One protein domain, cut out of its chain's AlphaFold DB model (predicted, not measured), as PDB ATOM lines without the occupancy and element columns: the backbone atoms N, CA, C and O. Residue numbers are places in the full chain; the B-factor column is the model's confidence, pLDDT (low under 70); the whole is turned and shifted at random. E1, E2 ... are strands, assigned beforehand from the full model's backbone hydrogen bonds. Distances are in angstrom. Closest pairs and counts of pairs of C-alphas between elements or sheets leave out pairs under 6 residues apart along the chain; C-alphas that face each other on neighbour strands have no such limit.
ATOM      1  N   VAL A 200     137.545 126.235 112.006       88.69
ATOM      2  CA  VAL A 200     137.589 127.671 112.333       88.69
ATOM      3  C   VAL A 200     136.836 127.904 113.638       88.69
ATOM      4  O   VAL A 200     135.737 127.380 113.812       88.69
ATOM      5  N   ALA A 201     137.443 128.650 114.569       85.62
ATOM      6  CA  ALA A 201     136.922 128.880 115.924       85.62
ATOM      7  C   ALA A 201     136.526 127.585 116.667       85.62
ATOM      8  O   ALA A 201     135.508 127.516 117.351       85.62
ATOM      9  N   GLY A 202     137.320 126.524 116.490       84.62
ATOM     10  CA  GLY A 202     137.078 125.216 117.104       84.62
ATOM     11  C   GLY A 202     135.982 124.376 116.434       84.62
ATOM     12  O   GLY A 202     135.847 123.204 116.778       84.62
ATOM     13  N   ILE A 203     135.257 124.906 115.443       85.25
ATOM     14  CA  ILE A 203     134.195 124.193 114.719       85.25
ATOM     15  C   ILE A 203     134.754 123.599 113.426       85.25
ATOM     16  O   ILE A 203     135.394 124.297 112.641       85.25
ATOM     17  N   THR A 204     134.481 122.315 113.178       86.94
ATOM     18  CA  THR A 204     134.620 121.734 111.833       86.94
ATOM     19  C   THR A 204     133.320 121.970 111.086       86.94
ATOM     20  O   THR A 204     132.276 121.443 111.478       86.94
ATOM     21  N   TRP A 205     133.362 122.790 110.045       83.62
ATOM     22  CA  TRP A 205     132.142 123.221 109.382       83.62
ATOM     23  C   TRP A 205     131.643 122.187 108.368       83.62
ATOM     24  O   TRP A 205     132.442 121.626 107.618       83.62
ATOM     25  N   PRO A 206     130.324 121.929 108.330       77.00
ATOM     26  CA  PRO A 206     129.742 120.890 107.481       77.00
ATOM     27  C   PRO A 206     129.588 121.301 106.007       77.00
ATOM     28  O   PRO A 206     129.347 120.441 105.165       77.00
ATOM     29  N   GLY A 207     129.690 122.595 105.694       79.19
ATOM     30  CA  GLY A 207     129.502 123.147 104.353       79.19
ATOM     31  C   GLY A 207     130.585 124.163 103.979       79.19
ATOM     32  O   GLY A 207     131.439 124.478 104.814       79.19
ATOM     33  N   PRO A 208     130.565 124.675 102.734       82.94
ATOM     34  CA  PRO A 208     131.493 125.711 102.303       82.94
ATOM     35  C   PRO A 208     131.289 126.977 103.136       82.94
ATOM     36  O   PRO A 208     130.167 127.323 103.507       82.94
ATOM     37  N   MET A 209     132.385 127.671 103.416       88.69
ATOM     38  CA  MET A 209     132.375 128.939 104.137       88.69
ATOM     39  C   MET A 209     133.217 129.939 103.390       88.69
ATOM     40  O   MET A 209     134.298 129.576 102.924       88.69
ATOM     41  N   THR A 210     132.775 131.185 103.354       92.44
ATOM     42  CA  THR A 210     133.555 132.258 102.752       92.44
ATOM     43  C   THR A 210     134.110 133.140 103.853       92.44
ATOM     44  O   THR A 210     133.396 133.551 104.763       92.44
ATOM     45  N   VAL A 211     135.412 133.399 103.806       93.94
ATOM     46  CA  VAL A 211     136.055 134.397 104.660       93.94
ATOM     47  C   VAL A 211     136.157 135.704 103.901       93.94
ATOM     48  O   VAL A 211     136.477 135.702 102.714       93.94
ATOM     49  N   HIS A 212     135.919 136.809 104.595       94.81
ATOM     50  CA  HIS A 212     136.013 138.166 104.079       94.81
ATOM     51  C   HIS A 212     136.964 138.981 104.945       94.81
ATOM     52  O   HIS A 212     136.885 138.952 106.175       94.81
ATOM     53  N   ALA A 213     137.857 139.725 104.308       93.50
ATOM     54  CA  ALA A 213     138.701 140.688 104.982       93.50
ATOM     55  C   ALA A 213     137.868 141.905 105.395       93.50
ATOM     56  O   ALA A 213     137.112 142.477 104.610       93.50
ATOM     57  N   VAL A 214     138.052 142.331 106.636       90.06
ATOM     58  CA  VAL A 214     137.420 143.496 107.257       90.06
ATOM     59  C   VAL A 214     138.536 144.492 107.611       90.06
ATOM     60  O   VAL A 214     139.700 144.094 107.746       90.06
ATOM     61  N   PRO A 215     138.255 145.805 107.732       83.38
ATOM     62  CA  PRO A 215     139.252 146.764 108.197       83.38
ATOM     63  C   PRO A 215     139.976 146.323 109.480       83.38
ATOM     64  O   PRO A 215     139.429 145.590 110.304       83.38
ATOM     65  N   GLU A 216     141.211 146.808 109.639       81.50
ATOM     66  CA  GLU A 216     142.083 146.541 110.801       81.50
ATOM     67  C   GLU A 216     142.612 145.098 110.886       81.50
ATOM     68  O   GLU A 216     143.012 144.643 111.952       81.50
ATOM     69  N   GLY A 217     142.649 144.374 109.762       79.62
ATOM     70  CA  GLY A 217     143.199 143.012 109.707       79.62
ATOM     71  C   GLY A 217     142.260 141.941 110.262       79.62
ATOM     72  O   GLY A 217     142.663 140.788 110.406       79.62
ATOM     73  N   ARG A 218     141.008 142.314 110.540       89.44
ATOM     74  CA  ARG A 218     139.968 141.397 110.994       89.44
ATOM     75  C   ARG A 218     139.416 140.581 109.837       89.44
ATOM     76  O   ARG A 218     139.444 141.004 108.682       89.44
ATOM     77  N   TRP A 219     138.862 139.427 110.172       93.69
ATOM     78  CA  TRP A 219     138.212 138.542 109.216       93.69
ATOM     79  C   TRP A 219     136.797 138.236 109.659       93.69
ATOM     80  O   TRP A 219     136.570 137.935 110.827       93.69
ATOM     81  N   GLN A 220     135.860 138.302 108.724       92.69
ATOM     82  CA  GLN A 220     134.484 137.877 108.915       92.69
ATOM     83  C   GLN A 220     134.266 136.558 108.188       92.69
ATOM     84  O   GLN A 220     134.596 136.427 107.012       92.69
ATOM     85  N   LEU A 221     133.706 135.581 108.887       90.44
ATOM     86  CA  LEU A 221     133.243 134.339 108.290       90.44
ATOM     87  C   LEU A 221     131.772 134.510 107.913       90.44
ATOM     88  O   LEU A 221     130.931 134.716 108.791       90.44
ATOM     89  N   GLU A 222     131.481 134.424 106.622       85.31
ATOM     90  CA  GLU A 222     130.127 134.288 106.106       85.31
ATOM     91  C   GLU A 222     129.787 132.798 106.036       85.31
ATOM     92  O   GLU A 222     130.481 131.987 105.404       85.31
ATOM     93  N   THR A 223     128.727 132.427 106.743       77.31
ATOM     94  CA  THR A 223     128.340 131.035 106.943       77.31
ATOM     95  C   THR A 223     127.007 130.753 106.272       77.31
ATOM     96  O   THR A 223     126.131 131.606 106.195       77.31
ATOM     97  N   THR A 224     126.836 129.520 105.803       73.19
ATOM     98  CA  THR A 224     125.533 129.043 105.312       73.19
ATOM     99  C   THR A 224     124.503 128.933 106.443       73.19
ATOM    100  O   THR A 224     124.861 128.892 107.618       73.19
ATOM    101  N   ASP A 225     123.225 128.744 106.099       78.44
ATOM    102  CA  ASP A 225     122.123 128.516 107.054       78.44
ATOM    103  C   ASP A 225     122.208 127.196 107.858       78.44
ATOM    104  O   ASP A 225     121.266 126.823 108.572       78.44
ATOM    105  N   THR A 226     123.322 126.467 107.749       83.44
ATOM    106  CA  THR A 226     123.505 125.149 108.355       83.44
ATOM    107  C   THR A 226     123.713 125.265 109.871       83.44
ATOM    108  O   THR A 226     124.675 125.899 110.306       83.44
ATOM    109  N   PRO A 227     122.867 124.625 110.701       88.06
ATOM    110  CA  PRO A 227     123.049 124.594 112.149       88.06
ATOM    111  C   PRO A 227     124.349 123.900 112.564       88.06
ATOM    112  O   PRO A 227     124.676 122.827 112.054       88.06
ATOM    113  N   VAL A 228     125.038 124.449 113.563       89.50
ATOM    114  CA  VAL A 228     126.230 123.851 114.176       89.50
ATOM    115  C   VAL A 228     126.147 123.908 115.700       89.50
ATOM    116  O   VAL A 228     125.385 124.686 116.273       89.50
ATOM    117  N   ARG A 229     126.938 123.072 116.379       90.94
ATOM    118  CA  ARG A 229     127.108 123.175 117.831       90.94
ATOM    119  C   ARG A 229     128.281 124.102 118.137       90.94
ATOM    120  O   ARG A 229     129.412 123.795 117.770       90.94
ATOM    121  N   PHE A 230     128.011 125.201 118.828       89.88
ATOM    122  CA  PHE A 230     128.990 126.219 119.184       89.88
ATOM    123  C   PHE A 230     128.754 126.704 120.614       89.88
ATOM    124  O   PHE A 230     127.616 126.965 120.989       89.88
ATOM    125  N   GLN A 231     129.812 126.758 121.434       87.38
ATOM    126  CA  GLN A 231     129.715 127.072 122.872       87.38
ATOM    127  C   GLN A 231     128.672 126.205 123.615       87.38
ATOM    128  O   GLN A 231     127.950 126.669 124.488       87.38
ATOM    129  N   GLY A 232     128.534 124.931 123.223       87.94
ATOM    130  CA  GLY A 232     127.531 124.009 123.779       87.94
ATOM    131  C   GLY A 232     126.099 124.203 123.258       87.94
ATOM    132  O   GLY A 232     125.268 123.313 123.436       87.94
ATOM    133  N   LEU A 233     125.825 125.292 122.539       91.75
ATOM    134  CA  LEU A 233     124.517 125.643 121.989       91.75
ATOM    135  C   LEU A 233     124.371 125.166 120.541       91.75
ATOM    136  O   LEU A 233     125.351 125.092 119.801       91.75
ATOM    137  N   LYS A 234     123.146 124.851 120.114       93.12
ATOM    138  CA  LYS A 234     122.846 124.500 118.719       93.12
ATOM    139  C   LYS A 234     122.347 125.732 117.966       93.12
ATOM    140  O   LYS A 234     121.183 126.133 118.075       93.12
ATOM    141  N   LEU A 235     123.253 126.326 117.204       91.94
ATOM    142  CA  LEU A 235     123.130 127.669 116.661       91.94
ATOM    143  C   LEU A 235     123.202 127.665 115.136       91.94
ATOM    144  O   LEU A 235     123.925 126.873 114.534       91.94
ATOM    145  N   ARG A 236     122.489 128.601 114.517       91.19
ATOM    146  CA  ARG A 236     122.752 129.053 113.154       91.19
ATOM    147  C   ARG A 236     123.571 130.330 113.265       91.19
ATOM    148  O   ARG A 236     123.035 131.364 113.648       91.19
ATOM    149  N   LEU A 237     124.871 130.235 113.008       88.00
ATOM    150  CA  LEU A 237     125.754 131.400 113.009       88.00
ATOM    151  C   LEU A 237     125.462 132.254 111.778       88.00
ATOM    152  O   LEU A 237     125.142 131.724 110.717       88.00
ATOM    153  N   TRP A 238     125.527 133.568 111.951       84.00
ATOM    154  CA  TRP A 238     125.362 134.533 110.864       84.00
ATOM    155  C   TRP A 238     126.677 135.221 110.562       84.00
ATOM    156  O   TRP A 238     127.073 135.319 109.408       84.00
ATOM    157  N   ASN A 239     127.354 135.672 111.615       85.44
ATOM    158  CA  ASN A 239     128.611 136.382 111.508       85.44
ATOM    159  C   ASN A 239     129.567 135.895 112.587       85.44
ATOM    160  O   ASN A 239     129.192 135.759 113.754       85.44
ATOM    161  N   LEU A 240     130.813 135.675 112.193       90.50
ATOM    162  CA  LEU A 240     131.902 135.339 113.095       90.50
ATOM    163  C   LEU A 240     133.083 136.251 112.777       90.50
ATOM    164  O   LEU A 240     133.508 136.287 111.625       90.50
ATOM    165  N   TRP A 241     133.621 136.959 113.767       92.06
ATOM    166  CA  TRP A 241     134.775 137.838 113.586       92.06
ATOM    167  C   TRP A 241     136.013 137.279 114.272       92.06
ATOM    168  O   TRP A 241     135.978 136.880 115.436       92.06
ATOM    169  N   LEU A 242     137.122 137.288 113.542       92.75
ATOM    170  CA  LEU A 242     138.413 136.759 113.963       92.75
ATOM    171  C   LEU A 242     139.479 137.850 113.856       92.75
ATOM    172  O   LEU A 242     139.403 138.719 112.981       92.75
ATOM    173  N   ASP A 243     140.485 137.786 114.722       91.69
ATOM    174  CA  ASP A 243     141.653 138.680 114.692       91.69
ATOM    175  C   ASP A 243     142.675 138.320 113.601       91.69
ATOM    176  O   ASP A 243     143.604 139.081 113.337       91.69
ATOM    177  N   GLY A 244     142.490 137.177 112.940       90.69
ATOM    178  CA  GLY A 244     143.357 136.690 111.881       90.69
ATOM    179  C   GLY A 244     142.954 135.306 111.362       90.69
ATOM    180  O   GLY A 244     141.987 134.703 111.843       90.69
ATOM    181  N   PRO A 245     143.707 134.769 110.384       89.44
ATOM    182  CA  PRO A 245     143.529 133.411 109.884       89.44
ATOM    183  C   PRO A 245     143.696 132.381 110.997       89.44
ATOM    184  O   PRO A 245     144.770 132.271 111.584       89.44
ATOM    185  N   TYR A 246     142.627 131.635 111.284       87.12
ATOM    186  CA  TYR A 246     142.583 130.657 112.381       87.12
ATOM    187  C   TYR A 246     142.961 131.240 113.760       87.12
ATOM    188  O   TYR A 246     143.413 130.509 114.642       87.12
ATOM    189  N   GLY A 247     142.788 132.553 113.929       87.50
ATOM    190  CA  GLY A 247     143.128 133.285 115.143       87.50
ATOM    191  C   GLY A 247     142.052 133.221 116.230       87.50
ATOM    192  O   GLY A 247     141.173 132.352 116.227       87.50
ATOM    193  N   ALA A 248     142.135 134.145 117.185       89.94
ATOM    194  CA  ALA A 248     141.179 134.256 118.271       89.94
ATOM    195  C   ALA A 248     139.833 134.801 117.779       89.94
ATOM    196  O   ALA A 248     139.739 135.654 116.892       89.94
ATOM    197  N   LEU A 249     138.768 134.305 118.408       90.69
ATOM    198  CA  LEU A 249     137.421 134.811 118.213       90.69
ATOM    199  C   LEU A 249     137.273 136.170 118.893       90.69
ATOM    200  O   LEU A 249     137.435 136.270 120.108       90.69
ATOM    201  N   LEU A 250     136.943 137.193 118.108       89.88
ATOM    202  CA  LEU A 250     136.706 138.547 118.601       89.88
ATOM    203  C   LEU A 250     135.243 138.759 118.978       89.88
ATOM    204  O   LEU A 250     134.949 139.282 120.047       89.88
ATOM    205  N   ASP A 251     134.338 138.359 118.088       89.62
ATOM    206  CA  ASP A 251     132.897 138.524 118.258       89.62
ATOM    207  C   ASP A 251     132.153 137.500 117.390       89.62
ATOM    208  O   ASP A 251     132.717 136.929 116.451       89.62
ATOM    209  N   TRP A 252     130.884 137.248 117.692       90.75
ATOM    210  CA  TRP A 252     130.021 136.385 116.896       90.75
ATOM    211  C   TRP A 252     128.548 136.659 117.153       90.75
ATOM    212  O   TRP A 252     128.143 137.050 118.244       90.75
ATOM    213  N   GLN A 253     127.734 136.379 116.140       90.94
ATOM    214  CA  GLN A 253     126.283 136.503 116.182       90.94
ATOM    215  C   GLN A 253     125.636 135.267 115.566       90.94
ATOM    216  O   GLN A 253     126.089 134.751 114.538       90.94
ATOM    217  N   ALA A 254     124.567 134.796 116.196       92.19
ATOM    218  CA  ALA A 254     123.853 133.600 115.800       92.19
ATOM    219  C   ALA A 254     122.377 133.630 116.217       92.19
ATOM    220  O   ALA A 254     121.896 134.543 116.885       92.19
ATOM    221  N   GLU A 255     121.672 132.568 115.850       93.50
ATOM    222  CA  GLU A 255     120.277 132.313 116.183       93.50
ATOM    223  C   GLU A 255     120.119 130.892 116.750       93.50
ATOM    224  O   GLU A 255     120.708 129.938 116.230       93.50
ATOM    225  N   LEU A 256     119.309 130.723 117.798       95.00
ATOM    226  CA  LEU A 256     118.943 129.402 118.314       95.00
ATOM    227  C   LEU A 256     118.111 128.634 117.293       95.00
ATOM    228  O   LEU A 256     117.102 129.119 116.785       95.00
ATOM    229  N   THR A 257     118.493 127.387 117.042       94.19
ATOM    230  CA  THR A 257     117.765 126.526 116.093       94.19
ATOM    231  C   THR A 257     116.701 125.660 116.756       94.19
ATOM    232  O   THR A 257     115.819 125.136 116.080       94.19
ATOM    233  N   GLU A 258     116.760 125.533 118.078       94.56
ATOM    234  CA  GLU A 258     115.805 124.803 118.902       94.56
ATOM    235  C   GLU A 258     115.553 125.574 120.204       94.56
ATOM    236  O   GLU A 258     116.403 126.378 120.598       94.56
ATOM    237  N   PRO A 259     114.398 125.373 120.863       95.12
ATOM    238  CA  PRO A 259     114.162 125.947 122.178       95.12
ATOM    239  C   PRO A 259     115.241 125.506 123.167       95.12
ATOM    240  O   PRO A 259     115.670 124.350 123.155       95.12
ATOM    241  N   LEU A 260     115.657 126.421 124.036       95.81
ATOM    242  CA  LEU A 260     116.747 126.218 124.979       95.81
ATOM    243  C   LEU A 260     116.290 126.558 126.393       95.81
ATOM    244  O   LEU A 260     115.811 127.660 126.652       95.81
ATOM    245  N   GLU A 261     116.507 125.638 127.325       95.19
ATOM    246  CA  GLU A 261     116.476 125.947 128.752       95.19
ATOM    247  C   GLU A 261     117.901 126.271 129.204       95.19
ATOM    248  O   GLU A 261     118.782 125.410 129.143       95.19
ATOM    249  N   PHE A 262     118.138 127.511 129.636       94.88
ATOM    250  CA  PHE A 262     119.458 127.980 130.053       94.88
ATOM    251  C   PHE A 262     119.362 128.717 131.389       94.88
ATOM    252  O   PHE A 262     118.826 129.824 131.488       94.88
ATOM    253  N   GLY A 263     119.834 128.053 132.446       93.56
ATOM    254  CA  GLY A 263     119.668 128.519 133.820       93.56
ATOM    255  C   GLY A 263     118.185 128.702 134.198       93.56
ATOM    256  O   GLY A 263     117.391 127.760 134.039       93.56
ATOM    257  N   PRO A 264     117.784 129.882 134.713       95.25
ATOM    258  CA  PRO A 264     116.400 130.166 135.087       95.25
ATOM    259  C   PRO A 264     115.510 130.524 133.889       95.25
ATOM    260  O   PRO A 264     114.305 130.681 134.071       95.25
ATOM    261  N   MET A 265     116.067 130.639 132.679       96.50
ATOM    262  CA  MET A 265     115.354 131.114 131.495       96.50
ATOM    263  C   MET A 265     115.024 129.977 130.528       96.50
ATOM    264  O   MET A 265     115.744 128.981 130.418       96.50
ATOM    265  N   GLN A 266     113.919 130.138 129.808       96.69
ATOM    266  CA  GLN A 266     113.540 129.324 128.664       96.69
ATOM    267  C   GLN A 266     113.412 130.225 127.438       96.69
ATOM    268  O   GLN A 266     112.621 131.167 127.423       96.69
ATOM    269  N   TYR A 267     114.180 129.919 126.401       96.50
ATOM    270  CA  TYR A 267     114.203 130.656 125.148       96.50
ATOM    271  C   TYR A 267     113.567 129.827 124.036       96.50
ATOM    272  O   TYR A 267     113.871 128.637 123.913       96.50
ATOM    273  N   PRO A 268     112.703 130.415 123.197       95.06
ATOM    274  CA  PRO A 268     112.233 129.737 122.002       95.06
ATOM    275  C   PRO A 268     113.362 129.603 120.972       95.06
ATOM    276  O   PRO A 268     114.368 130.321 121.003       95.06
ATOM    277  N   ALA A 269     113.161 128.706 120.005       92.75
ATOM    278  CA  ALA A 269     113.929 128.750 118.765       92.75
ATOM    279  C   ALA A 269     113.798 130.148 118.135       92.75
ATOM    280  O   ALA A 269     112.824 130.849 118.397       92.75
ATOM    281  N   THR A 270     114.750 130.544 117.295       91.75
ATOM    282  CA  THR A 270     114.870 131.880 116.675       91.75
ATOM    283  C   THR A 270     115.321 133.019 117.594       91.75
ATOM    284  O   THR A 270     115.537 134.134 117.127       91.75
ATOM    285  N   THR A 271     115.546 132.747 118.883       93.81
ATOM    286  CA  THR A 271     116.195 133.715 119.782       93.81
ATOM    287  C   THR A 271     117.593 134.040 119.262       93.81
ATOM    288  O   THR A 271     118.392 133.129 119.017       93.81
ATOM    289  N   ARG A 272     117.896 135.329 119.098       93.50
ATOM    290  CA  ARG A 272     119.224 135.790 118.681       93.50
ATOM    291  C   ARG A 272     120.184 135.659 119.856       93.50
ATOM    292  O   ARG A 272     119.821 135.954 120.992       93.50
ATOM    293  N   VAL A 273     121.400 135.204 119.582       94.06
ATOM    294  CA  VAL A 273     122.446 135.013 120.589       94.06
ATOM    295  C   VAL A 273     123.750 135.573 120.051       94.06
ATOM    296  O   VAL A 273     124.101 135.330 118.896       94.06
ATOM    297  N   ARG A 274     124.487 136.306 120.880       92.75
ATOM    298  CA  ARG A 274     125.815 136.817 120.522       92.75
ATOM    299  C   ARG A 274     126.757 136.844 121.718       92.75
ATOM    300  O   ARG A 274     126.301 136.774 122.863       92.75
ATOM    301  N   ALA A 275     128.050 137.001 121.448       92.25
ATOM    302  CA  ALA A 275     129.000 137.378 122.488       92.25
ATOM    303  C   ALA A 275     128.703 138.792 123.010       92.25
ATOM    304  O   ALA A 275     128.361 139.700 122.253       92.25
ATOM    305  N   PHE A 276     128.852 138.984 124.317       92.25
ATOM    306  CA  PHE A 276     128.716 140.288 124.956       92.25
ATOM    307  C   PHE A 276     129.592 140.346 126.206       92.25
ATOM    308  O   PHE A 276     129.317 139.661 127.181       92.25
ATOM    309  N   HIS A 277     130.685 141.114 126.166       89.50
ATOM    310  CA  HIS A 277     131.629 141.272 127.290       89.50
ATOM    311  C   HIS A 277     132.145 139.954 127.916       89.50
ATOM    312  O   HIS A 277     132.402 139.888 129.114       89.50
ATOM    313  N   GLY A 278     132.321 138.900 127.110       88.62
ATOM    314  CA  GLY A 278     132.729 137.568 127.587       88.62
ATOM    315  C   GLY A 278     131.572 136.669 128.045       88.62
ATOM    316  O   GLY A 278     131.800 135.496 128.332       88.62
ATOM    317  N   ASN A 279     130.348 137.194 128.036       94.00
ATOM    318  CA  ASN A 279     129.100 136.513 128.357       94.00
ATOM    319  C   ASN A 279     128.256 136.278 127.092       94.00
ATOM    320  O   ASN A 279     128.645 136.635 125.972       94.00
ATOM    321  N   LEU A 280     127.093 135.660 127.275       95.06
ATOM    322  CA  LEU A 280     126.084 135.439 126.249       95.06
ATOM    323  C   LEU A 280     124.969 136.466 126.408       95.06
ATOM    324  O   LEU A 280     124.432 136.645 127.498       95.06
ATOM    325  N   LEU A 281     124.585 137.109 125.310       95.81
ATOM    326  CA  LEU A 281     123.404 137.962 125.274       95.81
ATOM    327  C   LEU A 281     122.317 137.279 124.451       95.81
ATOM    328  O   LEU A 281     122.504 137.053 123.254       95.81
ATOM    329  N   PHE A 282     121.198 136.963 125.098       95.69
ATOM    330  CA  PHE A 282     120.012 136.395 124.470       95.69
ATOM    331  C   PHE A 282     119.004 137.502 124.179       95.69
ATOM    332  O   PHE A 282     118.557 138.187 125.097       95.69
ATOM    333  N   SER A 283     118.610 137.637 122.918       94.56
ATOM    334  CA  SER A 283     117.653 138.640 122.443       94.56
ATOM    335  C   SER A 283     116.480 137.930 121.758       94.56
ATOM    336  O   SER A 283     116.554 137.613 120.562       94.56
ATOM    337  N   PRO A 284     115.423 137.580 122.512       92.50
ATOM    338  CA  PRO A 284     114.217 136.978 121.956       92.50
ATOM    339  C   PRO A 284     113.486 137.949 121.029       92.50
ATOM    340  O   PRO A 284     113.578 139.165 121.187       92.50
ATOM    341  N   LEU A 285     112.730 137.403 120.080       89.38
ATOM    342  CA  LEU A 285     111.879 138.201 119.200       89.38
ATOM    343  C   LEU A 285     110.589 138.599 119.924       89.38
ATOM    344  O   LEU A 285     110.108 137.877 120.799       89.38
ATOM    345  N   VAL A 286     109.984 139.715 119.519       86.88
ATOM    346  CA  VAL A 286     108.728 140.206 120.110       86.88
ATOM    347  C   VAL A 286     107.595 139.186 119.946       86.88
ATOM    348  O   VAL A 286     106.775 139.011 120.846       86.88
ATOM    349  N   GLU A 287     107.566 138.469 118.822       87.31
ATOM    350  CA  GLU A 287     106.568 137.441 118.515       87.31
ATOM    351  C   GLU A 287     106.787 136.131 119.291       87.31
ATOM    352  O   GLU A 287     105.878 135.303 119.374       87.31
ATOM    353  N   ALA A 288     107.984 135.934 119.850       89.38
ATOM    354  CA  ALA A 288     108.387 134.734 120.572       89.38
ATOM    355  C   ALA A 288     109.284 135.118 121.768       89.38
ATOM    356  O   ALA A 288     110.508 134.955 121.701       89.38
ATOM    357  N   PRO A 289     108.697 135.642 122.862       92.00
ATOM    358  CA  PRO A 289     109.466 136.062 124.025       92.00
ATOM    359  C   PRO A 289     110.069 134.854 124.748       92.00
ATOM    360  O   PRO A 289     109.472 133.775 124.810       92.00
ATOM    361  N   GLY A 290     111.245 135.044 125.345       92.56
ATOM    362  CA  GLY A 290     111.746 134.107 126.350       92.56
ATOM    363  C   GLY A 290     110.950 134.237 127.649       92.56
ATOM    364  O   GLY A 290     110.251 135.224 127.870       92.56
ATOM    365  N   VAL A 291     111.036 133.230 128.509       95.56
ATOM    366  CA  VAL A 291     110.209 133.114 129.712       95.56
ATOM    367  C   VAL A 291     111.084 132.753 130.904       95.56
ATOM    368  O   VAL A 291     111.969 131.905 130.800       95.56
ATOM    369  N   GLU A 292     110.833 133.370 132.053       94.44
ATOM    370  CA  GLU A 292     111.427 132.926 133.312       94.44
ATOM    371  C   GLU A 292     110.734 131.633 133.778       94.44
ATOM    372  O   GLU A 292     109.515 131.589 133.947       94.44
ATOM    373  N   ARG A 293     111.499 130.562 134.010       92.44
ATOM    374  CA  ARG A 293     110.964 129.209 134.254       92.44
ATOM    375  C   ARG A 293     110.146 129.093 135.535       92.44
ATOM    376  O   ARG A 293     109.191 128.323 135.574       92.44
ATOM    377  N   LEU A 294     110.530 129.813 136.591       89.00
ATOM    378  CA  LEU A 294     109.872 129.718 137.898       89.00
ATOM    379  C   LEU A 294     108.549 130.486 137.942       89.00
ATOM    380  O   LEU A 294     107.572 129.991 138.495       89.00
ATOM    381  N   SER A 295     108.524 131.695 137.382       90.56
ATOM    382  CA  SER A 295     107.348 132.567 137.416       90.56
ATOM    383  C   SER A 295     106.431 132.376 136.206       90.56
ATOM    384  O   SER A 295     105.260 132.750 136.260       90.56
ATOM    385  N   GLY A 296     106.956 131.829 135.105       90.44
ATOM    386  CA  GLY A 296     106.285 131.813 133.809       90.44
ATOM    387  C   GLY A 296     106.130 133.206 133.192       90.44
ATOM    388  O   GLY A 296     105.398 133.354 132.212       90.44
ATOM    389  N   LYS A 297     106.769 134.242 133.758       92.00
ATOM    390  CA  LYS A 297     106.662 135.611 133.253       92.00
ATOM    391  C   LYS A 297     107.485 135.738 131.961       92.00
ATOM    392  O   LYS A 297     108.670 135.392 131.972       92.00
ATOM    393  N   PRO A 298     106.895 136.226 130.855       92.75
ATOM    394  CA  PRO A 298     107.654 136.509 129.647       92.75
ATOM    395  C   PRO A 298     108.617 137.678 129.884       92.75
ATOM    396  O   PRO A 298     108.304 138.614 130.626       92.75
ATOM    397  N   ILE A 299     109.772 137.625 129.226       90.75
ATOM    398  CA  ILE A 299     110.677 138.766 129.088       90.75
ATOM    399  C   ILE A 299     109.910 139.866 128.352       90.75
ATOM    400  O   ILE A 299     109.191 139.594 127.386       90.75
ATOM    401  N   GLU A 300     110.024 141.101 128.837       88.94
ATOM    402  CA  GLU A 300     109.356 142.230 128.197       88.94
ATOM    403  C   GLU A 300     109.919 142.437 126.780       88.94
ATOM    404  O   GLU A 300     111.104 142.179 126.546       88.94
ATOM    405  N   PRO A 301     109.091 142.875 125.815       85.94
ATOM    406  CA  PRO A 301     109.578 143.232 124.488       85.94
ATOM    407  C   PRO A 301     110.736 144.228 124.583       85.94
ATOM    408  O   PRO A 301     110.785 145.013 125.527       85.94
ATOM    409  N   ASP A 302     111.624 144.228 123.588       86.94
ATOM    410  CA  ASP A 302     112.783 145.135 123.542       86.94
ATOM    411  C   ASP A 302     113.838 144.879 124.641       86.94
ATOM    412  O   ASP A 302     114.734 145.696 124.838       86.94
ATOM    413  N   LEU A 303     113.770 143.745 125.354       92.06
ATOM    414  CA  LEU A 303     114.788 143.355 126.329       92.06
ATOM    415  C   LEU A 303     115.619 142.152 125.877       92.06
ATOM    416  O   LEU A 303     115.114 141.135 125.399       92.06
ATOM    417  N   SER A 304     116.913 142.258 126.151       94.19
ATOM    418  CA  SER A 304     117.900 141.194 126.064       94.19
ATOM    419  C   SER A 304     118.341 140.759 127.458       94.19
ATOM    420  O   SER A 304     118.397 141.567 128.384       94.19
ATOM    421  N   VAL A 305     118.694 139.488 127.613       96.00
ATOM    422  CA  VAL A 305     119.168 138.915 128.877       96.00
ATOM    423  C   VAL A 305     120.635 138.542 128.731       96.00
ATOM    424  O   VAL A 305     120.996 137.769 127.845       96.00
ATOM    425  N   GLU A 306     121.478 139.097 129.593       96.62
ATOM    426  CA  GLU A 306     122.884 138.727 129.699       96.62
ATOM    427  C   GLU A 306     123.031 137.562 130.680       96.62
ATOM    428  O   GLU A 306     122.589 137.648 131.831       96.62
ATOM    429  N   GLN A 307     123.658 136.481 130.224       96.25
ATOM    430  CA  GLN A 307     123.957 135.306 131.032       96.25
ATOM    431  C   GLN A 307     125.404 134.862 130.855       96.25
ATOM    432  O   GLN A 307     125.958 134.926 129.758       96.25
ATOM    433  N   ASP A 308     126.006 134.372 131.931       94.69
ATOM    434  CA  ASP A 308     127.321 133.742 131.858       94.69
ATOM    435  C   ASP A 308     127.260 132.352 131.183       94.69
ATOM    436  O   ASP A 308     126.201 131.852 130.791       94.69
ATOM    437  N   ALA A 309     128.411 131.690 131.052       90.25
ATOM    438  CA  ALA A 309     128.486 130.353 130.460       90.25
ATOM    439  C   ALA A 309     127.804 129.249 131.301       90.25
ATOM    440  O   ALA A 309     127.534 128.170 130.773       90.25
ATOM    441  N   ALA A 310     127.533 129.492 132.589       92.12
ATOM    442  CA  ALA A 310     126.824 128.569 133.476       92.12
ATOM    443  C   ALA A 310     125.295 128.775 133.452       92.12
ATOM    444  O   ALA A 310     124.552 127.919 133.941       92.12
ATOM    445  N   GLY A 311     124.824 129.873 132.858       92.56
ATOM    446  CA  GLY A 311     123.417 130.250 132.788       92.56
ATOM    447  C   GLY A 311     122.951 131.145 133.934       92.56
ATOM    448  O   GLY A 311     121.744 131.343 134.085       92.56
ATOM    449  N   GLU A 312     123.857 131.705 134.734       95.25
ATOM    450  CA  GLU A 312     123.512 132.739 135.708       95.25
ATOM    451  C   GLU A 312     123.104 134.025 134.979       95.25
ATOM    452  O   GLU A 312     123.794 134.473 134.066       95.25
ATOM    453  N   VAL A 313     121.966 134.613 135.364       95.88
ATOM    454  CA  VAL A 313     121.497 135.890 134.806       95.88
ATOM    455  C   VAL A 313     122.248 137.030 135.471       95.88
ATOM    456  O   VAL A 313     122.088 137.274 136.664       95.88
ATOM    457  N   LEU A 314     123.035 137.745 134.672       95.81
ATOM    458  CA  LEU A 314     123.849 138.874 135.115       95.81
ATOM    459  C   LEU A 314     123.089 140.198 135.008       95.81
ATOM    460  O   LEU A 314     123.322 141.120 135.788       95.81
ATOM    461  N   GLY A 315     122.154 140.288 134.062       94.12
ATOM    462  CA  GLY A 315     121.320 141.467 133.892       94.12
ATOM    463  C   GLY A 315     120.376 141.377 132.702       94.12
ATOM    464  O   GLY A 315     120.449 140.471 131.872       94.12
ATOM    465  N   THR A 316     119.478 142.354 132.628       94.00
ATOM    466  CA  THR A 316     118.584 142.576 131.490       94.00
ATOM    467  C   THR A 316     118.837 143.964 130.928       94.00
ATOM    468  O   THR A 316     118.893 144.928 131.692       94.00
ATOM    469  N   HIS A 317     118.944 144.069 129.609       93.94
ATOM    470  CA  HIS A 317     119.309 145.296 128.905       93.94
ATOM    471  C   HIS A 317     118.269 145.620 127.842       93.94
ATOM    472  O   HIS A 317     117.732 144.698 127.231       93.94
ATOM    473  N   ARG A 318     118.006 146.903 127.577       91.88
ATOM    474  CA  ARG A 318     117.202 147.271 126.403       91.88
ATOM    475  C   ARG A 318     117.993 146.991 125.133       91.88
ATOM    476  O   ARG A 318     119.194 147.250 125.105       91.88
ATOM    477  N   ASN A 319     117.335 146.499 124.087       89.38
ATOM    478  CA  ASN A 319     117.985 146.134 122.828       89.38
ATOM    479  C   ASN A 319     118.737 147.323 122.213       89.38
ATOM    480  O   ASN A 319     119.883 147.156 121.794       89.38
ATOM    481  N   ASP A 320     118.145 148.521 122.253       87.69
ATOM    482  CA  ASP A 320     118.775 149.767 121.793       87.69
ATOM    483  C   ASP A 320     120.117 150.043 122.496       87.69
ATOM    484  O   ASP A 320     121.104 150.390 121.844       87.69
ATOM    485  N   ASP A 321     120.179 149.837 123.817       88.56
ATOM    486  CA  ASP A 321     121.362 150.136 124.639       88.56
ATOM    487  C   ASP A 321     122.528 149.187 124.335       88.56
ATOM    488  O   ASP A 321     123.697 149.515 124.540       88.56
ATOM    489  N   VAL A 322     122.211 148.002 123.816       85.19
ATOM    490  CA  VAL A 322     123.183 146.974 123.446       85.19
ATOM    491  C   VAL A 322     123.319 146.839 121.925       85.19
ATOM    492  O   VAL A 322     124.041 145.970 121.443       85.19
ATOM    493  N   GLY A 323     122.697 147.711 121.130       80.38
ATOM    494  CA  GLY A 323     122.831 147.703 119.670       80.38
ATOM    495  C   GLY A 323     122.238 146.461 118.996       80.38
ATOM    496  O   GLY A 323     122.759 145.996 117.983       80.38
TER     497      GLY A 323
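AT A GLANCE: This is residues 200 to 323 of the 332 residues of an uncharacterized protein of Pseudomonas sp. PA27(2017) (UniProt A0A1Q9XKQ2). Picture one long, strongly twisted antiparallel sheet of nine strands, branched at the bent strand E4, with the hairpin of E1 and E2 at one end of the domain and the run E8, E9, E10 and E11 toward the other. A small second sheet, the hairpin of E6 and E7, is inserted in the chain between E5 and E8, and the long loop of residues 284 to 302 is tied to E7 by a short pairing. The printed part has 124 residues, with no named helix and eleven named strands, E1 to E11 in order along the chain; the class is all strand, though under half of the residues are in named elements. The whole is compact, with a radius of gyration of the C-alphas of 15.0 A, and elongated, with spans of 45 by 29 by 26 A.

IN THESE COORDINATES: Begin in the large sheet with its longest strand by residues, E4, residues 233 to 242, which covers 19.5 A from C-alpha 233 at (124.517, 125.643, 121.989) to C-alpha 242 at (138.413, 136.759, 113.963). It bends by 91 degrees at residue 236. E5, residues 249 to 256, is 19.3 A long. Earlier in the chain look for E1, residues 210 to 213, beginning at C-alpha 210, (133.555, 132.258, 102.752), then E2, residues 219 to 222, and E3, residues 228 to 230. After E5 come the short strands E6, residues 260 to 262, and E7, residues 265 to 267. Then follow E8, residues 272 to 276, 12.2 A long; E9, residues 279 to 283, and E10, residues 303 to 307, each 13.1 A; and E11, residues 313 to 318, 14.8 A, which ends at C-alpha 318, (117.202, 147.271, 126.403).

HOW THE PARTS SIT: Start at E4, the strand with three neighbours. E2, beside residues 239 to 242, and E3, beside residues 233 to 235, lie on one side of it, and E5, beside residues 235 to 242, on the other side. This pairing is staggered: N 221 and O 240 of E2 and E4 are 2.8 A apart, and N 228 and O 235 of E3 and E4 are also 2.8 A apart, both within hydrogen-bond range. E2 and E3 are apart. E3, E4 and E5 form a meander, each strand the antiparallel neighbour of the one before; across E4 and E5, N 236 and O 255 are 2.8 A apart. From E2 step to the edge strand E1, its partner in a hairpin, where N 212 and O 220 are 2.8 A apart. On the other side of E5 from E4 look for E8, antiparallel at 158 degrees, with N 254 and O 273 at 2.8 A. E8, E9, E10 and E11 form a second meander: N 276 and O 279 are 2.9 A apart, N 282 and O 305 2.9 A, and N 304 and O 317 2.8 A. E11 is an edge strand. E6 and E7 form a hairpin, with N 260 and O 267 at 2.8 A; E5 and E6 meet only through their link. E7 and E9 are only just apart, their closest C-alphas 8.2 A from each other. Residues 265 to 266 of E7 pair antiparallel with residues 291 to 292.

THE WHOLE: The two C-alphas farthest apart are those of Gly 217 and Ser 295, 46.5 A. The printed part runs from residue 200 to residue 323 and has no cut. The link from E9 to E10 is long, with 19 residues, whose C-alphas lie 11 to 24 A from the mean of all C-alphas; the link from E4 to E5 is short, and the other links are tight. The mean pLDDT of the printed part of this model is 90.4, and no printed residue is under 70.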